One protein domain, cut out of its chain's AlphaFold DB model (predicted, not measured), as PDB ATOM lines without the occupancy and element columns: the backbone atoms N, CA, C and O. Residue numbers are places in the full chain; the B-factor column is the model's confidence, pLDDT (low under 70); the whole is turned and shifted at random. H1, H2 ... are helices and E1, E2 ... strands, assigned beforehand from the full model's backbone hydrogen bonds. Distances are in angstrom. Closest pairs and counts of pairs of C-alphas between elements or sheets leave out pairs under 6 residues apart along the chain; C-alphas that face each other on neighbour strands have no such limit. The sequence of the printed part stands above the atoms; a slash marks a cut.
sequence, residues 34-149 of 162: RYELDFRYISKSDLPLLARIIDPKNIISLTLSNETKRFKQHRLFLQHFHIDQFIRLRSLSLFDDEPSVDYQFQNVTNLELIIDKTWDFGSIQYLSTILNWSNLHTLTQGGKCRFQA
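This is residues 34 to 149 of the 162 residues of the protein "Hypothetical protein" of Rotaria sp. Silwood1 (UniProt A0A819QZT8). Picture a twisted wall of six strands, with H2, H3 and the long link of residues 96 to 110 strung along one side, and the other side bare. H2 only grazes the wall, H3 stands off from it, and H1 lies out beyond the edge strand E1. The printed part has 116 residues, in the order E1 H1 E2 H2 E3 E4 H3 E5 E6; the sheet, E1 E2 E3 E4 E5 E6 from edge to edge, is mixed, with E6 antiparallel to E5. The class is mixed, helices and strands, though under half of the residues, 56 of 116, are in named elements. The whole is compact, with a radius of gyration of the C-alphas of 13.5 A and spans of 36 by 30 by 22 A.

Start at E1, residues 35 to 38, an edge strand, parallel to E2, residues 59 to 65; N 37 is 2.9 A from O 61, within hydrogen-bond range. Between them H1, residues 47 to 53, is not on the sheet. E2 is parallel to E3, residues 91 to 95, with N 64 and O 93 2.8 A apart. Between these, H2, residues 73 to 80, only grazes the sheet with its residues 73 to 77. H1 and H2 only just touch, with 3 pairs of C-alphas within 8 A, the closest those of Ala 51 and His 80 at 6.1 A; they run the same way at 35.5 degrees, only just a steep tilt. E3 is parallel to E4, residues 111 to 115, with N 94 and O 114 2.8 A apart. E4 is parallel to E5, residues 136 to 141, with N 115 and O 140 2.8 A apart; H3, residues 121 to 130, comes between them in the chain, touches no helix and is not on the sheet. E5 and E6, residues 145 to 148, form a hairpin, with N 147 and O 139 2.9 A apart. E1, H1, E2; E2, H2, E3; and E4, H3, E5 are strand-helix-strand units, two parallel neighbours joined through a helix, each with a right-handed crossover. Every O i to N i+4 pair is within hydrogen-bond range in H1, against 3 of 4 in H2 and 5 of 6 in H3.

Find C-alpha 35 at (245.324, 242.655, 217.159), where E1 begins. E2 runs 16.7 A from first to last C-alpha, E5 13.5 A, and H3 14.5 A from C-alpha 121 at (221.859, 261.282, 206.969). E6 ends at C-alpha 148, (223.278, 243.482, 204.159).

The two C-alphas farthest apart, those of Ser 45 and Ala 149, are 38.6 A apart. The printed part has no cut, and the link from E3 to E4 is long. The mean pLDDT of the printed part is 70.9; look for values under 70 at residues 67 to 72, 96 to 111 and 116 to 149.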
ATOM      1  N   ARG A  34     246.592 239.362 214.843       94.25
ATOM      2  CA  ARG A  34     245.151 239.448 215.099       94.25
ATOM      3  C   ARG A  34     244.861 240.464 216.204       94.25
ATOM      4  O   ARG A  34     244.088 240.194 217.108       94.25
ATOM      5  N   TYR A  35     245.522 241.617 216.154       94.56
ATOM      6  CA  TYR A  35     245.324 242.655 217.159       94.56
ATOM      7  C   TYR A  35     243.943 243.295 217.031       94.56
ATOM      8  O   TYR A  35     243.511 243.663 215.935       94.56
ATOM      9  N   GLU A  36     243.303 243.477 218.177       92.88
ATOM     10  CA  GLU A  36     242.106 244.291 218.334       92.88
ATOM     11  C   GLU A  36     242.495 245.546 219.116       92.88
ATOM     12  O   GLU A  36     242.988 245.463 220.245       92.88
ATOM     13  N   LEU A  37     242.351 246.711 218.481       91.00
ATOM     14  CA  LEU A  37     242.650 247.998 219.097       91.00
ATOM     15  C   LEU A  37     241.363 248.685 219.507       91.00
ATOM     16  O   LEU A  37     240.534 249.001 218.659       91.00
ATOM     17  N   ASP A  38     241.236 248.971 220.799       88.19
ATOM     18  CA  ASP A  38     240.114 249.725 221.338       88.19
ATOM     19  C   ASP A  38     240.587 251.014 222.002       88.19
ATOM     20  O   ASP A  38     241.089 251.026 223.129       88.19
ATOM     21  N   PHE A  39     240.415 252.120 221.281       84.38
ATOM     22  CA  PHE A  39     240.872 253.435 221.713       84.38
ATOM     23  C   PHE A  39     240.051 254.022 222.866       84.38
ATOM     24  O   PHE A  39     240.499 254.974 223.501       84.38
ATOM     25  N   ARG A  40     238.917 253.409 223.233       82.00
ATOM     26  CA  ARG A  40     238.195 253.771 224.464       82.00
ATOM     27  C   ARG A  40     239.018 253.475 225.714       82.00
ATOM     28  O   ARG A  40     238.865 254.166 226.718       82.00
ATOM     29  N   TYR A  41     239.887 252.465 225.647       82.31
ATOM     30  CA  TYR A  41     240.708 252.018 226.773       82.31
ATOM     31  C   TYR A  41     242.188 252.375 226.623       82.31
ATOM     32  O   TYR A  41     242.885 252.432 227.632       82.31
ATOM     33  N   ILE A  42     242.658 252.646 225.400       82.88
ATOM     34  CA  ILE A  42     244.058 253.010 225.160       82.88
ATOM     35  C   ILE A  42     244.347 254.419 225.671       82.88
ATOM     36  O   ILE A  42     243.694 255.398 225.292       82.88
ATOM     37  N   SER A  43     245.380 254.542 226.501       81.31
ATOM     38  CA  SER A  43     245.794 255.844 227.009       81.31
ATOM     39  C   SER A  43     246.508 256.673 225.930       81.31
ATOM     40  O   SER A  43     247.203 256.163 225.048       81.31
ATOM     41  N   LYS A  44     246.404 258.006 226.021       80.38
ATOM     42  CA  LYS A  44     247.112 258.922 225.106       80.38
ATOM     43  C   LYS A  44     248.634 258.733 225.152       80.38
ATOM     44  O   LYS A  44     249.297 258.926 224.137       80.38
ATOM     45  N   SER A  45     249.181 258.421 226.325       84.69
ATOM     46  CA  SER A  45     250.618 258.200 226.517       84.69
ATOM     47  C   SER A  45     251.107 256.901 225.885       84.69
ATOM     48  O   SER A  45     252.258 256.848 225.458       84.69
ATOM     49  N   ASP A  46     250.239 255.895 225.771       85.88
ATOM     50  CA  ASP A  46     250.616 254.579 225.253       85.88
ATOM     51  C   ASP A  46     250.503 254.499 223.731       85.88
ATOM     52  O   ASP A  46     251.227 253.732 223.095       85.88
ATOM     53  N   LEU A  47     249.671 255.346 223.114       85.69
ATOM     54  CA  LEU A  47     249.475 255.369 221.665       85.69
ATOM     55  C   LEU A  47     250.781 255.506 220.852       85.69
ATOM     56  O   LEU A  47     250.991 254.689 219.954       85.69
ATOM     57  N   PRO A  48     251.700 256.452 221.142       88.00
ATOM     58  CA  PRO A  48     252.959 256.537 220.403       88.00
ATOM     59  C   PRO A  48     253.810 255.268 220.518       88.00
ATOM     60  O   PRO A  48     254.514 254.904 219.578       88.00
ATOM     61  N   LEU A  49     253.760 254.579 221.662       88.94
ATOM     62  CA  LEU A  49     254.488 253.328 221.864       88.94
ATOM     63  C   LEU A  49     253.831 252.184 221.088       88.94
ATOM     64  O   LEU A  49     254.531 251.456 220.386       88.94
ATOM     65  N   LEU A  50     252.503 252.068 221.148       89.62
ATOM     66  CA  LEU A  50     251.735 251.086 220.379       89.62
ATOM     67  C   LEU A  50     252.001 251.232 218.879       89.62
ATOM     68  O   LEU A  50     252.332 250.247 218.222       89.62
ATOM     69  N   ALA A  51     251.945 252.458 218.357       89.38
ATOM     70  CA  ALA A  51     252.188 252.753 216.947       89.38
ATOM     71  C   ALA A  51     253.600 252.396 216.468       89.38
ATOM     72  O   ALA A  51     253.799 252.096 215.295       89.38
ATOM     73  N   ARG A  52     254.591 252.394 217.365       90.38
ATOM     74  CA  ARG A  52     255.962 251.974 217.035       90.38
ATOM     75  C   ARG A  52     256.149 250.461 217.044       90.38
ATOM     76  O   ARG A  52     257.140 249.979 216.501       90.38
ATOM     77  N   ILE A  53     255.269 249.729 217.722       91.19
ATOM     78  CA  ILE A  53     255.426 248.293 217.959       91.19
ATOM     79  C   ILE A  53     254.519 247.475 217.039       91.19
ATOM     80  O   ILE A  53     254.937 246.426 216.550       91.19
ATOM     81  N   ILE A  54     253.286 247.926 216.822       92.00
ATOM     82  CA  ILE A  54     252.302 247.211 216.015       92.00
ATOM     83  C   ILE A  54     252.510 247.535 214.542       92.00
ATOM     84  O   ILE A  54     252.449 248.693 214.142       92.00
ATOM     85  N   ASP A  55     252.653 246.494 213.723       92.25
ATOM     86  CA  ASP A  55     252.439 246.624 212.284       92.25
ATOM     87  C   ASP A  55     250.929 246.787 212.021       92.25
ATOM     88  O   ASP A  55     250.158 245.888 212.385       92.25
ATOM     89  N   PRO A  56     250.472 247.882 211.387       90.38
ATOM     90  CA  PRO A  56     249.050 248.111 211.139       90.38
ATOM     91  C   PRO A  56     248.372 246.988 210.343       90.38
ATOM     92  O   PRO A  56     247.182 246.723 210.521       90.38
ATOM     93  N   LYS A  57     249.131 246.245 209.527       91.44
ATOM     94  CA  LYS A  57     248.634 245.090 208.761       91.44
ATOM     95  C   LYS A  57     248.182 243.934 209.651       91.44
ATOM     96  O   LYS A  57     247.487 243.036 209.185       91.44
ATOM     97  N   ASN A  58     248.602 243.918 210.913       93.69
ATOM     98  CA  ASN A  58     248.269 242.889 211.892       93.69
ATOM     99  C   ASN A  58     247.030 243.233 212.731       93.69
ATOM    100  O   ASN A  58     246.647 242.436 213.593       93.69
ATOM    101  N   ILE A  59     246.406 244.386 212.483       92.31
ATOM    102  CA  ILE A  59     245.190 244.835 213.160       92.31
ATOM    103  C   ILE A  59     243.974 244.314 212.390       92.31
ATOM    104  O   ILE A  59     243.853 244.517 211.182       92.31
ATOM    105  N   ILE A  60     243.081 243.620 213.097       91.25
ATOM    106  CA  ILE A  60     241.855 243.033 212.532       91.25
ATOM    107  C   ILE A  60     240.586 243.743 213.007       91.25
ATOM    108  O   ILE A  60     239.569 243.679 212.322       91.25
ATOM    109  N   SER A  61     240.648 244.430 214.146       90.38
ATOM    110  CA  SER A  61     239.538 245.198 214.702       90.38
ATOM    111  C   SER A  61     240.055 246.531 215.218       90.38
ATOM    112  O   SER A  61     241.097 246.581 215.877       90.38
ATOM    113  N   LEU A  62     239.339 247.605 214.896       88.56
ATOM    114  CA  LEU A  62     239.654 248.958 215.322       88.56
ATOM    115  C   LEU A  62     238.396 249.610 215.886       88.56
ATOM    116  O   LEU A  62     237.400 249.761 215.188       88.56
ATOM    117  N   THR A  63     238.454 250.039 217.138       86.75
ATOM    118  CA  THR A  63     237.423 250.860 217.767       86.75
ATOM    119  C   THR A  63     237.983 252.249 218.013       86.75
ATOM    120  O   THR A  63     238.943 252.401 218.765       86.75
ATOM    121  N   LEU A  64     237.389 253.254 217.374       83.44
ATOM    122  CA  LEU A  64     237.705 254.668 217.544       83.44
ATOM    123  C   LEU A  64     236.556 255.345 218.298       83.44
ATOM    124  O   LEU A  64     235.388 255.102 217.992       83.44
ATOM    125  N   SER A  65     236.880 256.173 219.292       76.94
ATOM    126  CA  SER A  65     235.882 256.898 220.075       76.94
ATOM    127  C   SER A  65     236.295 258.338 220.359       76.94
ATOM    128  O   SER A  65     237.451 258.621 220.663       76.94
ATOM    129  N   ASN A  66     235.323 259.244 220.329       72.12
ATOM    130  CA  ASN A  66     235.468 260.633 220.764       72.12
ATOM    131  C   ASN A  66     234.611 260.957 222.007       72.12
ATOM    132  O   ASN A  66     234.543 262.118 222.410       72.12
ATOM    133  N   GLU A  67     233.978 259.961 222.648       64.25
ATOM    134  CA  GLU A  67     232.985 260.181 223.720       64.25
ATOM    135  C   GLU A  67     233.517 261.005 224.897       64.25
ATOM    136  O   GLU A  67     232.799 261.793 225.519       64.25
ATOM    137  N   THR A  68     234.809 260.896 225.197       55.84
ATOM    138  CA  THR A  68     235.430 261.850 226.105       55.84
ATOM    139  C   THR A  68     235.845 263.093 225.326       55.84
ATOM    140  O   THR A  68     236.931 263.124 224.748       55.84
ATOM    141  N   LYS A  69     235.059 264.178 225.429       53.19
ATOM    142  CA  LYS A  69     235.385 265.559 224.978       53.19
ATOM    143  C   LYS A  69     236.811 266.045 225.308       53.19
ATOM    144  O   LYS A  69     237.245 267.092 224.838       53.19
ATOM    145  N   ARG A  70     237.537 265.321 226.164       51.16
ATOM    146  CA  ARG A  70     238.912 265.600 226.573       51.16
ATOM    147  C   ARG A  70     239.950 265.267 225.501       51.16
ATOM    148  O   ARG A  70     241.011 265.883 225.530       51.16
ATOM    149  N   PHE A  71     239.680 264.365 224.552       57.06
ATOM    150  CA  PHE A  71     240.700 263.954 223.585       57.06
ATOM    151  C   PHE A  71     240.113 263.675 222.205       57.06
ATOM    152  O   PHE A  71     239.299 262.782 222.035       57.06
ATOM    153  N   LYS A  72     240.606 264.411 221.201       67.38
ATOM    154  CA  LYS A  72     240.398 264.124 219.775       67.38
ATOM    155  C   LYS A  72     241.194 262.870 219.395       67.38
ATOM    156  O   LYS A  72     242.213 262.974 218.706       67.38
ATOM    157  N   GLN A  73     240.800 261.709 219.919       71.06
ATOM    158  CA  GLN A  73     241.527 260.447 219.753       71.06
ATOM    159  C   GLN A  73     241.666 260.089 218.278       71.06
ATOM    160  O   GLN A  73     242.724 259.639 217.855       71.06
ATOM    161  N   HIS A  74     240.653 260.418 217.480       74.50
ATOM    162  CA  HIS A  74     240.647 260.244 216.032       74.50
ATOM    163  C   HIS A  74     241.832 260.958 215.367       74.50
ATOM    164  O   HIS A  74     242.586 260.370 214.596       74.50
ATOM    165  N   ARG A  75     242.076 262.219 215.743       73.25
ATOM    166  CA  ARG A  75     243.201 263.000 215.214       73.25
ATOM    167  C   ARG A  75     244.547 262.442 215.668       73.25
ATOM    168  O   ARG A  75     245.486 262.420 214.882       73.25
ATOM    169  N   LEU A  76     244.650 262.015 216.924       75.88
ATOM    170  CA  LEU A  76     245.873 261.403 217.452       75.88
ATOM    171  C   LEU A  76     246.173 260.067 216.765       75.88
ATOM    172  O   LEU A  76     247.325 259.788 216.457       75.88
ATOM    173  N   PHE A  77     245.147 259.267 216.487       82.00
ATOM    174  CA  PHE A  77     245.261 258.033 215.720       82.00
ATOM    175  C   PHE A  77     245.789 258.307 214.308       82.00
ATOM    176  O   PHE A  77     246.804 257.736 213.917       82.00
ATOM    177  N   LEU A  78     245.182 259.255 213.589       78.81
ATOM    178  CA  LEU A  78     245.578 259.614 212.222       78.81
ATOM    179  C   LEU A  78     246.976 260.242 212.117       78.81
ATOM    180  O   LEU A  78     247.564 260.260 211.043       78.81
ATOM    181  N   GLN A  79     247.538 260.746 213.219       83.50
ATOM    182  CA  GLN A  79     248.943 261.175 213.260       83.50
ATOM    183  C   GLN A  79     249.930 260.005 213.243       83.50
ATOM    184  O   GLN A  79     251.089 260.198 212.887       83.50
ATOM    185  N   HIS A  80     249.494 258.823 213.675       85.38
ATOM    186  CA  HIS A  80     250.355 257.655 213.850       85.38
ATOM    187  C   HIS A  80     250.084 256.560 212.822       85.38
ATOM    188  O   HIS A  80     250.969 255.757 212.540       85.38
ATOM    189  N   PHE A  81     248.874 256.527 212.268       84.56
ATOM    190  CA  PHE A  81     248.421 255.469 211.388       84.56
ATOM    191  C   PHE A  81     247.758 256.039 210.143       84.56
ATOM    192  O   PHE A  81     246.870 256.890 210.231       84.56
ATOM    193  N   HIS A  82     248.139 255.501 208.987       82.31
ATOM    194  CA  HIS A  82     247.400 255.713 207.752       82.31
ATOM    195  C   HIS A  82     246.461 254.530 207.520       82.31
ATOM    196  O   HIS A  82     246.829 253.370 207.697       82.31
ATOM    197  N   ILE A  83     245.214 254.822 207.162       75.44
ATOM    198  CA  ILE A  83     244.143 253.821 207.099       75.44
ATOM    199  C   ILE A  83     244.379 252.754 206.017       75.44
ATOM    200  O   ILE A  83     243.986 251.598 206.171       75.44
ATOM    201  N   ASP A  84     245.059 253.111 204.936       75.44
ATOM    202  CA  ASP A  84     245.465 252.197 203.868       75.44
ATOM    203  C   ASP A  84     246.417 251.087 204.352       75.44
ATOM    204  O   ASP A  84     246.506 250.032 203.721       75.44
ATOM    205  N   GLN A  85     247.072 251.272 205.502       84.69
ATOM    206  CA  GLN A  85     247.970 250.285 206.101       84.69
ATOM    207  C   GLN A  85     247.215 249.092 206.721       84.69
ATOM    208  O   GLN A  85     247.806 248.030 206.936       84.69
ATOM    209  N   PHE A  86     245.909 249.221 206.973       85.81
ATOM    210  CA  PHE A  86     245.087 248.230 207.674       85.81
ATOM    211  C   PHE A  86     244.478 247.189 206.719       85.81
ATOM    212  O   PHE A  86     243.270 246.958 206.684       85.81
ATOM    213  N   ILE A  87     245.325 246.513 205.944       85.44
ATOM    214  CA  ILE A  87     244.912 245.573 204.883       85.44
ATOM    215  C   ILE A  87     244.129 244.340 205.376       85.44
ATOM    216  O   ILE A  87     243.544 243.615 204.574       85.44
ATOM    217  N   ARG A  88     244.154 244.053 206.683       87.19
ATOM    218  CA  ARG A  88     243.458 242.916 207.309       87.19
ATOM    219  C   ARG A  88     242.349 243.338 208.259       87.19
ATOM    220  O   ARG A  88     241.826 242.475 208.967       87.19
ATOM    221  N   LEU A  89     241.993 244.621 208.269       86.44
ATOM    222  CA  LEU A  89     240.886 245.111 209.071       86.44
ATOM    223  C   LEU A  89     239.600 244.403 208.650       86.44
ATOM    224  O   LEU A  89     239.321 244.243 207.466       86.44
ATOM    225  N   ARG A  90     238.840 243.942 209.635       84.62
ATOM    226  CA  ARG A  90     237.556 243.258 209.451       84.62
ATOM    227  C   ARG A  90     236.444 243.967 210.193       84.62
ATOM    228  O   ARG A  90     235.309 243.925 209.747       84.62
ATOM    229  N   SER A  91     236.766 244.624 211.301       83.69
ATOM    230  CA  SER A  91     235.802 245.376 212.090       83.69
ATOM    231  C   SER A  91     236.312 246.789 212.338       83.69
ATOM    232  O   SER A  91     237.471 246.989 212.710       83.69
ATOM    233  N   LEU A  92     235.439 247.763 212.109       83.62
ATOM    234  CA  LEU A  92     235.638 249.159 212.450       83.62
ATOM    235  C   LEU A  92     234.438 249.607 213.272       83.62
ATOM    236  O   LEU A  92     233.308 249.583 212.796       83.62
ATOM    237  N   SER A  93     234.687 250.048 214.495       82.44
ATOM    238  CA  SER A  93     233.654 250.627 215.342       82.44
ATOM    239  C   SER A  93     233.941 252.106 215.552       82.44
ATOM    240  O   SER A  93     235.028 252.469 216.001       82.44
ATOM    241  N   LEU A  94     232.981 252.958 215.203       78.19
ATOM    242  CA  LEU A  94     233.073 254.407 215.329       78.19
ATOM    243  C   LEU A  94     232.069 254.884 216.381       78.19
ATOM    244  O   LEU A  94     230.853 254.821 216.192       78.19
ATOM    245  N   PHE A  95     232.598 255.389 217.487       75.75
ATOM    246  CA  PHE A  95     231.839 255.967 218.591       75.75
ATOM    247  C   PHE A  95     232.087 257.477 218.605       75.75
ATOM    248  O   PHE A  95     232.862 257.984 219.418       75.75
ATOM    249  N   ASP A  96     231.486 258.193 217.654       67.75
ATOM    250  CA  ASP A  96     231.627 259.647 217.531       67.75
ATOM    251  C   ASP A  96     230.310 260.375 217.814       67.75
ATOM    252  O   ASP A  96     229.229 259.867 217.500       67.75
ATOM    253  N   ASP A  97     230.439 261.575 218.378       56.41
ATOM    254  CA  ASP A  97     229.363 262.562 218.499       56.41
ATOM    255  C   ASP A  97     229.437 263.608 217.366       56.41
ATOM    256  O   ASP A  97     228.478 264.353 217.167       56.41
ATOM    257  N   GLU A  98     230.554 263.682 216.622       54.69
ATOM    258  CA  GLU A  98     230.794 264.703 215.597       54.69
ATOM    259  C   GLU A  98     231.283 264.076 214.269       54.69
ATOM    260  O   GLU A  98     232.348 263.465 214.223       54.69
ATOM    261  N   PRO A  99     230.554 264.232 213.149       52.94
ATOM    262  CA  PRO A  99     230.856 263.552 211.882       52.94
ATOM    263  C   PRO A  99     232.031 264.148 211.083       52.94
ATOM    264  O   PRO A  99     232.111 263.973 209.873       52.94
ATOM    265  N   SER A 100     232.955 264.872 211.717       53.06
ATOM    266  CA  SER A 100     233.892 265.766 211.021       53.06
ATOM    267  C   SER A 100     235.262 265.159 210.684       53.06
ATOM    268  O   SER A 100     236.218 265.918 210.497       53.06
ATOM    269  N   VAL A 101     235.432 263.834 210.708       55.09
ATOM    270  CA  VAL A 101     236.753 263.215 210.492       55.09
ATOM    271  C   VAL A 101     236.827 262.486 209.153       55.09
ATOM    272  O   VAL A 101     236.191 261.448 208.969       55.09
ATOM    273  N   ASP A 102     237.673 263.017 208.260       55.88
ATOM    274  CA  ASP A 102     237.960 262.456 206.934       55.88
ATOM    275  C   ASP A 102     238.809 261.203 207.101       55.88
ATOM    276  O   ASP A 102     240.038 261.241 207.184       55.88
ATOM    277  N   TYR A 103     238.142 260.067 207.168       59.69
ATOM    278  CA  TYR A 103     238.780 258.780 206.990       59.69
ATOM    279  C   TYR A 103     238.803 258.422 205.497       59.69
ATOM    280  O   TYR A 103     237.948 258.853 204.742       59.69
ATOM    281  N   GLN A 104     239.759 257.627 205.026       52.94
ATOM    282  CA  GLN A 104     239.707 257.068 203.667       52.94
ATOM    283  C   GLN A 104     240.109 255.597 203.727       52.94
ATOM    284  O   GLN A 104     241.283 255.262 203.857       52.94
ATOM    285  N   PHE A 105     239.120 254.709 203.660       59.12
ATOM    286  CA  PHE A 105     239.271 253.258 203.718       59.12
ATOM    287  C   PHE A 105     239.201 252.681 202.300       59.12
ATOM    288  O   PHE A 105     238.148 252.229 201.849       59.12
ATOM    289  N   GLN A 106     240.321 252.703 201.574       49.47
ATOM    290  CA  GLN A 106     240.333 252.291 200.162       49.47
ATOM    291  C   GLN A 106     240.566 250.784 199.939       49.47
ATOM    292  O   GLN A 106     240.216 250.278 198.879       49.47
ATOM    293  N   ASN A 107     241.056 250.037 200.938       54.34
ATOM    294  CA  ASN A 107     241.508 248.644 200.749       54.34
ATOM    295  C   ASN A 107     240.921 247.620 201.729       54.34
ATOM    296  O   ASN A 107     241.352 246.467 201.756       54.34
ATOM    297  N   VAL A 108     239.954 248.012 202.556       58.69
ATOM    298  CA  VAL A 108     239.350 247.077 203.510       58.69
ATOM    299  C   VAL A 108     238.311 246.243 202.779       58.69
ATOM    300  O   VAL A 108     237.474 246.828 202.108       58.69
ATOM    301  N   THR A 109     238.362 244.914 202.891       57.81
ATOM    302  CA  THR A 109     237.373 243.974 202.329       57.81
ATOM    303  C   THR A 109     236.695 243.205 203.462       57.81
ATOM    304  O   THR A 109     237.360 242.844 204.430       57.81
ATOM    305  N   ASN A 110     235.387 242.948 203.354       61.69
ATOM    306  CA  ASN A 110     234.568 242.340 204.417       61.69
ATOM    307  C   ASN A 110     234.559 243.155 205.718       61.69
ATOM    308  O   ASN A 110     234.758 242.606 206.802       61.69
ATOM    309  N   LEU A 111     234.353 244.467 205.600       68.25
ATOM    310  CA  LEU A 111     234.272 245.336 206.765       68.25
ATOM    311  C   LEU A 111     232.899 245.205 207.437       68.25
ATOM    312  O   LEU A 111     231.858 245.331 206.785       68.25
ATOM    313  N   GLU A 112     232.916 245.002 208.747       71.94
ATOM    314  CA  GLU A 112     231.807 245.279 209.647       71.94
ATOM    315  C   GLU A 112     231.980 246.692 210.216       71.94
ATOM    316  O   GLU A 112     232.980 246.977 210.878       71.94
ATOM    317  N   LEU A 113     231.024 247.582 209.934       72.06
ATOM    318  CA  LEU A 113     230.988 248.934 210.484       72.06
ATOM    319  C   LEU A 113     229.968 248.998 211.617       72.06
ATOM    320  O   LEU A 113     228.787 248.735 211.397       72.06
ATOM    321  N   ILE A 114     230.407 249.372 212.813       70.88
ATOM    322  CA  ILE A 114     229.539 249.537 213.982       70.88
ATOM    323  C   ILE A 114     229.515 251.012 214.366       70.88
ATOM    324  O   ILE A 114     230.560 251.629 214.564       70.88
ATOM    325  N   ILE A 115     228.317 251.577 214.466       72.06
ATOM    326  CA  ILE A 115     228.077 252.981 214.783       72.06
ATOM    327  C   ILE A 115     227.138 253.048 215.985       72.06
ATOM    328  O   ILE A 115     226.002 252.580 215.910       72.06
ATOM    329  N   ASP A 116     227.580 253.636 217.096       62.00
ATOM    330  CA  ASP A 116     226.854 253.525 218.375       62.00
ATOM    331  C   ASP A 116     225.808 254.626 218.642       62.00
ATOM    332  O   ASP A 116     225.217 254.697 219.714       62.00
ATOM    333  N   LYS A 117     225.510 255.498 217.671       64.50
ATOM    334  CA  LYS A 117     224.525 256.587 217.832       64.50
ATOM    335  C   LYS A 117     223.713 256.829 216.559       64.50
ATOM    336  O   LYS A 117     224.026 256.319 215.478       64.50
ATOM    337  N   THR A 118     222.646 257.622 216.673       58.88
ATOM    338  CA  THR A 118     221.892 258.134 215.521       58.88
ATOM    339  C   THR A 118     222.752 259.146 214.769       58.88
ATOM    340  O   THR A 118     222.696 260.341 215.036       58.88
ATOM    341  N   TRP A 119     223.586 258.651 213.862       63.84
ATOM    342  CA  TRP A 119     224.211 259.454 212.825       63.84
ATOM    343  C   TRP A 119     223.114 260.018 211.934       63.84
ATOM    344  O   TRP A 119     222.212 259.284 211.517       63.84
ATOM    345  N   ASP A 120     223.172 261.320 211.679       60.44
ATOM    346  CA  ASP A 120     222.282 261.933 210.708       60.44
ATOM    347  C   ASP A 120     222.611 261.440 209.288       60.44
ATOM    348  O   ASP A 120     223.652 260.831 209.015       60.44
ATOM    349  N   PHE A 121     221.692 261.692 208.360       58.09
ATOM    350  CA  PHE A 121     221.859 261.282 206.969       58.09
ATOM    351  C   PHE A 121     223.130 261.873 206.333       58.09
ATOM    352  O   PHE A 121     223.784 261.195 205.543       58.09
ATOM    353  N   GLY A 122     223.521 263.096 206.714       59.50
ATOM    354  CA  GLY A 122     224.739 263.743 206.224       59.50
ATOM    355  C   GLY A 122     226.005 262.993 206.635       59.50
ATOM    356  O   GLY A 122     226.902 262.796 205.823       59.50
ATOM    357  N   SER A 123     226.036 262.481 207.860       63.28
ATOM    358  CA  SER A 123     227.129 261.685 208.421       63.28
ATOM    359  C   SER A 123     227.252 260.324 207.724       63.28
ATOM    360  O   SER A 123     228.351 259.855 207.429       63.28
ATOM    361  N   ILE A 124     226.120 259.695 207.391       62.72
ATOM    362  CA  ILE A 124     226.080 258.439 206.621       62.72
ATOM    363  C   ILE A 124     226.517 258.676 205.168       62.72
ATOM    364  O   ILE A 124     227.287 257.898 204.600       62.72
ATOM    365  N   GLN A 125     226.068 259.774 204.560       57.94
ATOM    366  CA  GLN A 125     226.488 260.175 203.221       57.94
ATOM    367  C   GLN A 125     227.975 260.541 203.193       57.94
ATOM    368  O   GLN A 125     228.666 260.244 202.226       57.94
ATOM    369  N   TYR A 126     228.516 261.095 204.267       63.41
ATOM    370  CA  TYR A 126     229.941 261.339 204.401       63.41
ATOM    371  C   TYR A 126     230.755 260.043 204.482       63.41
ATOM    372  O   TYR A 126     231.705 259.883 203.717       63.41
ATOM    373  N   LEU A 127     230.317 259.046 205.268       63.34
ATOM    374  CA  LEU A 127     230.920 257.703 205.242       63.34
ATOM    375  C   LEU A 127     230.963 257.126 203.830       63.34
ATOM    376  O   LEU A 127     231.880 256.381 203.498       63.34
ATOM    377  N   SER A 128     230.015 257.517 202.974       57.47
ATOM    378  CA  SER A 128     229.992 257.071 201.589       57.47
ATOM    379  C   SER A 128     231.137 257.557 200.718       57.47
ATOM    380  O   SER A 128     231.483 256.891 199.745       57.47
ATOM    381  N   THR A 129     231.724 258.688 201.091       57.25
ATOM    382  CA  THR A 129     232.893 259.275 200.426       57.25
ATOM    383  C   THR A 129     234.205 258.673 200.929       57.25
ATOM    384  O   THR A 129     235.239 258.769 200.276       57.25
ATOM    385  N   ILE A 130     234.138 258.010 202.081       59.09
ATOM    386  CA  ILE A 130     235.260 257.550 202.893       59.09
ATOM    387  C   ILE A 130     235.467 256.040 202.759       59.09
ATOM    388  O   ILE A 130     236.597 255.552 202.746       59.09
ATOM    389  N   LEU A 131     234.368 255.293 202.685       63.31
ATOM    390  CA  LEU A 131     234.331 253.846 202.581       63.31
ATOM    391  C   LEU A 131     233.901 253.458 201.178       63.31
ATOM    392  O   LEU A 131     232.850 253.878 200.687       63.31
ATOM    393  N   ASN A 132     234.658 252.558 200.559       64.31
ATOM    394  CA  ASN A 132     234.135 251.861 199.400       64.31
ATOM    395  C   ASN A 132     233.037 250.878 199.849       64.31
ATOM    396  O   ASN A 132     233.328 249.791 200.350       64.31
ATOM    397  N   TRP A 133     231.764 251.255 199.673       61.50
ATOM    398  CA  TRP A 133     230.609 250.433 200.076       61.50
ATOM    399  C   TRP A 133     230.594 249.035 199.483       61.50
ATOM    400  O   TRP A 133     229.975 248.162 200.080       61.50
ATOM    401  N   SER A 134     231.242 248.806 198.335       57.03
ATOM    402  CA  SER A 134     231.321 247.460 197.755       57.03
ATOM    403  C   SER A 134     231.967 246.458 198.711       57.03
ATOM    404  O   SER A 134     231.772 245.256 198.577       57.03
ATOM    405  N   ASN A 135     232.730 246.956 199.681       61.03
ATOM    406  CA  ASN A 135     233.485 246.152 200.619       61.03
ATOM    407  C   ASN A 135     232.838 246.055 202.009       61.03
ATOM    408  O   ASN A 135     233.350 245.339 202.878       61.03
ATOM    409  N   LEU A 136     231.746 246.789 202.231       61.00
ATOM    410  CA  LEU A 136     231.018 246.808 203.488       61.00
ATOM    411  C   LEU A 136     230.040 245.635 203.507       61.00
ATOM    412  O   LEU A 136     229.044 245.637 202.791       61.00
ATOM    413  N   HIS A 137     230.322 244.629 204.329       61.88
ATOM    414  CA  HIS A 137     229.470 243.444 204.418       61.88
ATOM    415  C   HIS A 137     228.312 243.662 205.394       61.88
ATOM    416  O   HIS A 137     227.210 243.139 205.213       61.88
ATOM    417  N   THR A 138     228.566 244.408 206.467       58.53
ATOM    418  CA  THR A 138     227.577 244.653 207.513       58.53
ATOM    419  C   THR A 138     227.763 246.048 208.083       58.53
ATOM    420  O   THR A 138     228.871 246.435 208.437       58.53
ATOM    421  N   LEU A 139     226.672 246.802 208.173       62.53
ATOM    422  CA  LEU A 139     226.602 248.055 208.925       62.53
ATOM    423  C   LEU A 139     225.639 247.847 210.084       62.53
ATOM    424  O   LEU A 139     224.519 247.406 209.843       62.53
ATOM    425  N   THR A 140     226.069 248.161 211.301       61.09
ATOM    426  CA  THR A 140     225.247 248.130 212.509       61.09
ATOM    427  C   THR A 140     225.115 249.535 213.077       61.09
ATOM    428  O   THR A 140     226.118 250.118 213.475       61.09
ATOM    429  N   GLN A 141     223.895 250.070 213.154       60.25
ATOM    430  CA  GLN A 141     223.630 251.367 213.790       60.25
ATOM    431  C   GLN A 141     222.821 251.196 215.083       60.25
ATOM    432  O   GLN A 141     221.761 250.562 215.069       60.25
ATOM    433  N   GLY A 142     223.320 251.741 216.200       54.19
ATOM    434  CA  GLY A 142     222.630 251.791 217.499       54.19
ATOM    435  C   GLY A 142     222.128 250.431 217.998       54.19
ATOM    436  O   GLY A 142     221.062 250.346 218.607       54.19
ATOM    437  N   GLY A 143     222.831 249.351 217.638       45.00
ATOM    438  CA  GLY A 143     222.455 247.969 217.948       45.00
ATOM    439  C   GLY A 143     221.189 247.436 217.258       45.00
ATOM    440  O   GLY A 143     220.769 246.330 217.592       45.00
ATOM    441  N   LYS A 144     220.560 248.172 216.324       39.06
ATOM    442  CA  LYS A 144     219.230 247.818 215.781       39.06
ATOM    443  C   LYS A 144     219.159 247.540 214.281       39.06
ATOM    444  O   LYS A 144     218.331 246.727 213.883       39.06
ATOM    445  N   CYS A 145     220.014 248.134 213.455       37.50
ATOM    446  CA  CYS A 145     219.912 247.975 211.998       37.50
ATOM    447  C   CYS A 145     221.136 247.241 211.463       37.50
ATOM    448  O   CYS A 145     222.212 247.816 211.520       37.50
ATOM    449  N   ARG A 146     220.985 246.010 210.951       39.72
ATOM    450  CA  ARG A 146     222.012 245.334 210.139       39.72
ATOM    451  C   ARG A 146     221.721 245.588 208.664       39.72
ATOM    452  O   ARG A 146     220.729 245.078 208.152       39.72
ATOM    453  N   PHE A 147     222.593 246.310 207.971       43.81
ATOM    454  CA  PHE A 147     222.532 246.385 206.512       43.81
ATOM    455  C   PHE A 147     223.276 245.188 205.921       43.81
ATOM    456  O   PHE A 147     224.445 244.976 206.240       43.81
ATOM    457  N   GLN A 148     222.611 244.414 205.065       39.41
ATOM    458  CA  GLN A 148     223.278 243.482 204.159       39.41
ATOM    459  C   GLN A 148     223.513 244.203 202.834       39.41
ATOM    460  O   GLN A 148     222.586 244.803 202.287       39.41
ATOM    461  N   ALA A 149     224.746 244.162 202.327       37.91
ATOM    462  CA  ALA A 149     225.028 244.632 200.976       37.91
ATOM    463  C   ALA A 149     224.120 243.887 199.977       37.91
ATOM    464  O   ALA A 149     223.961 242.669 200.105       37.91
TER     465      ALA A 149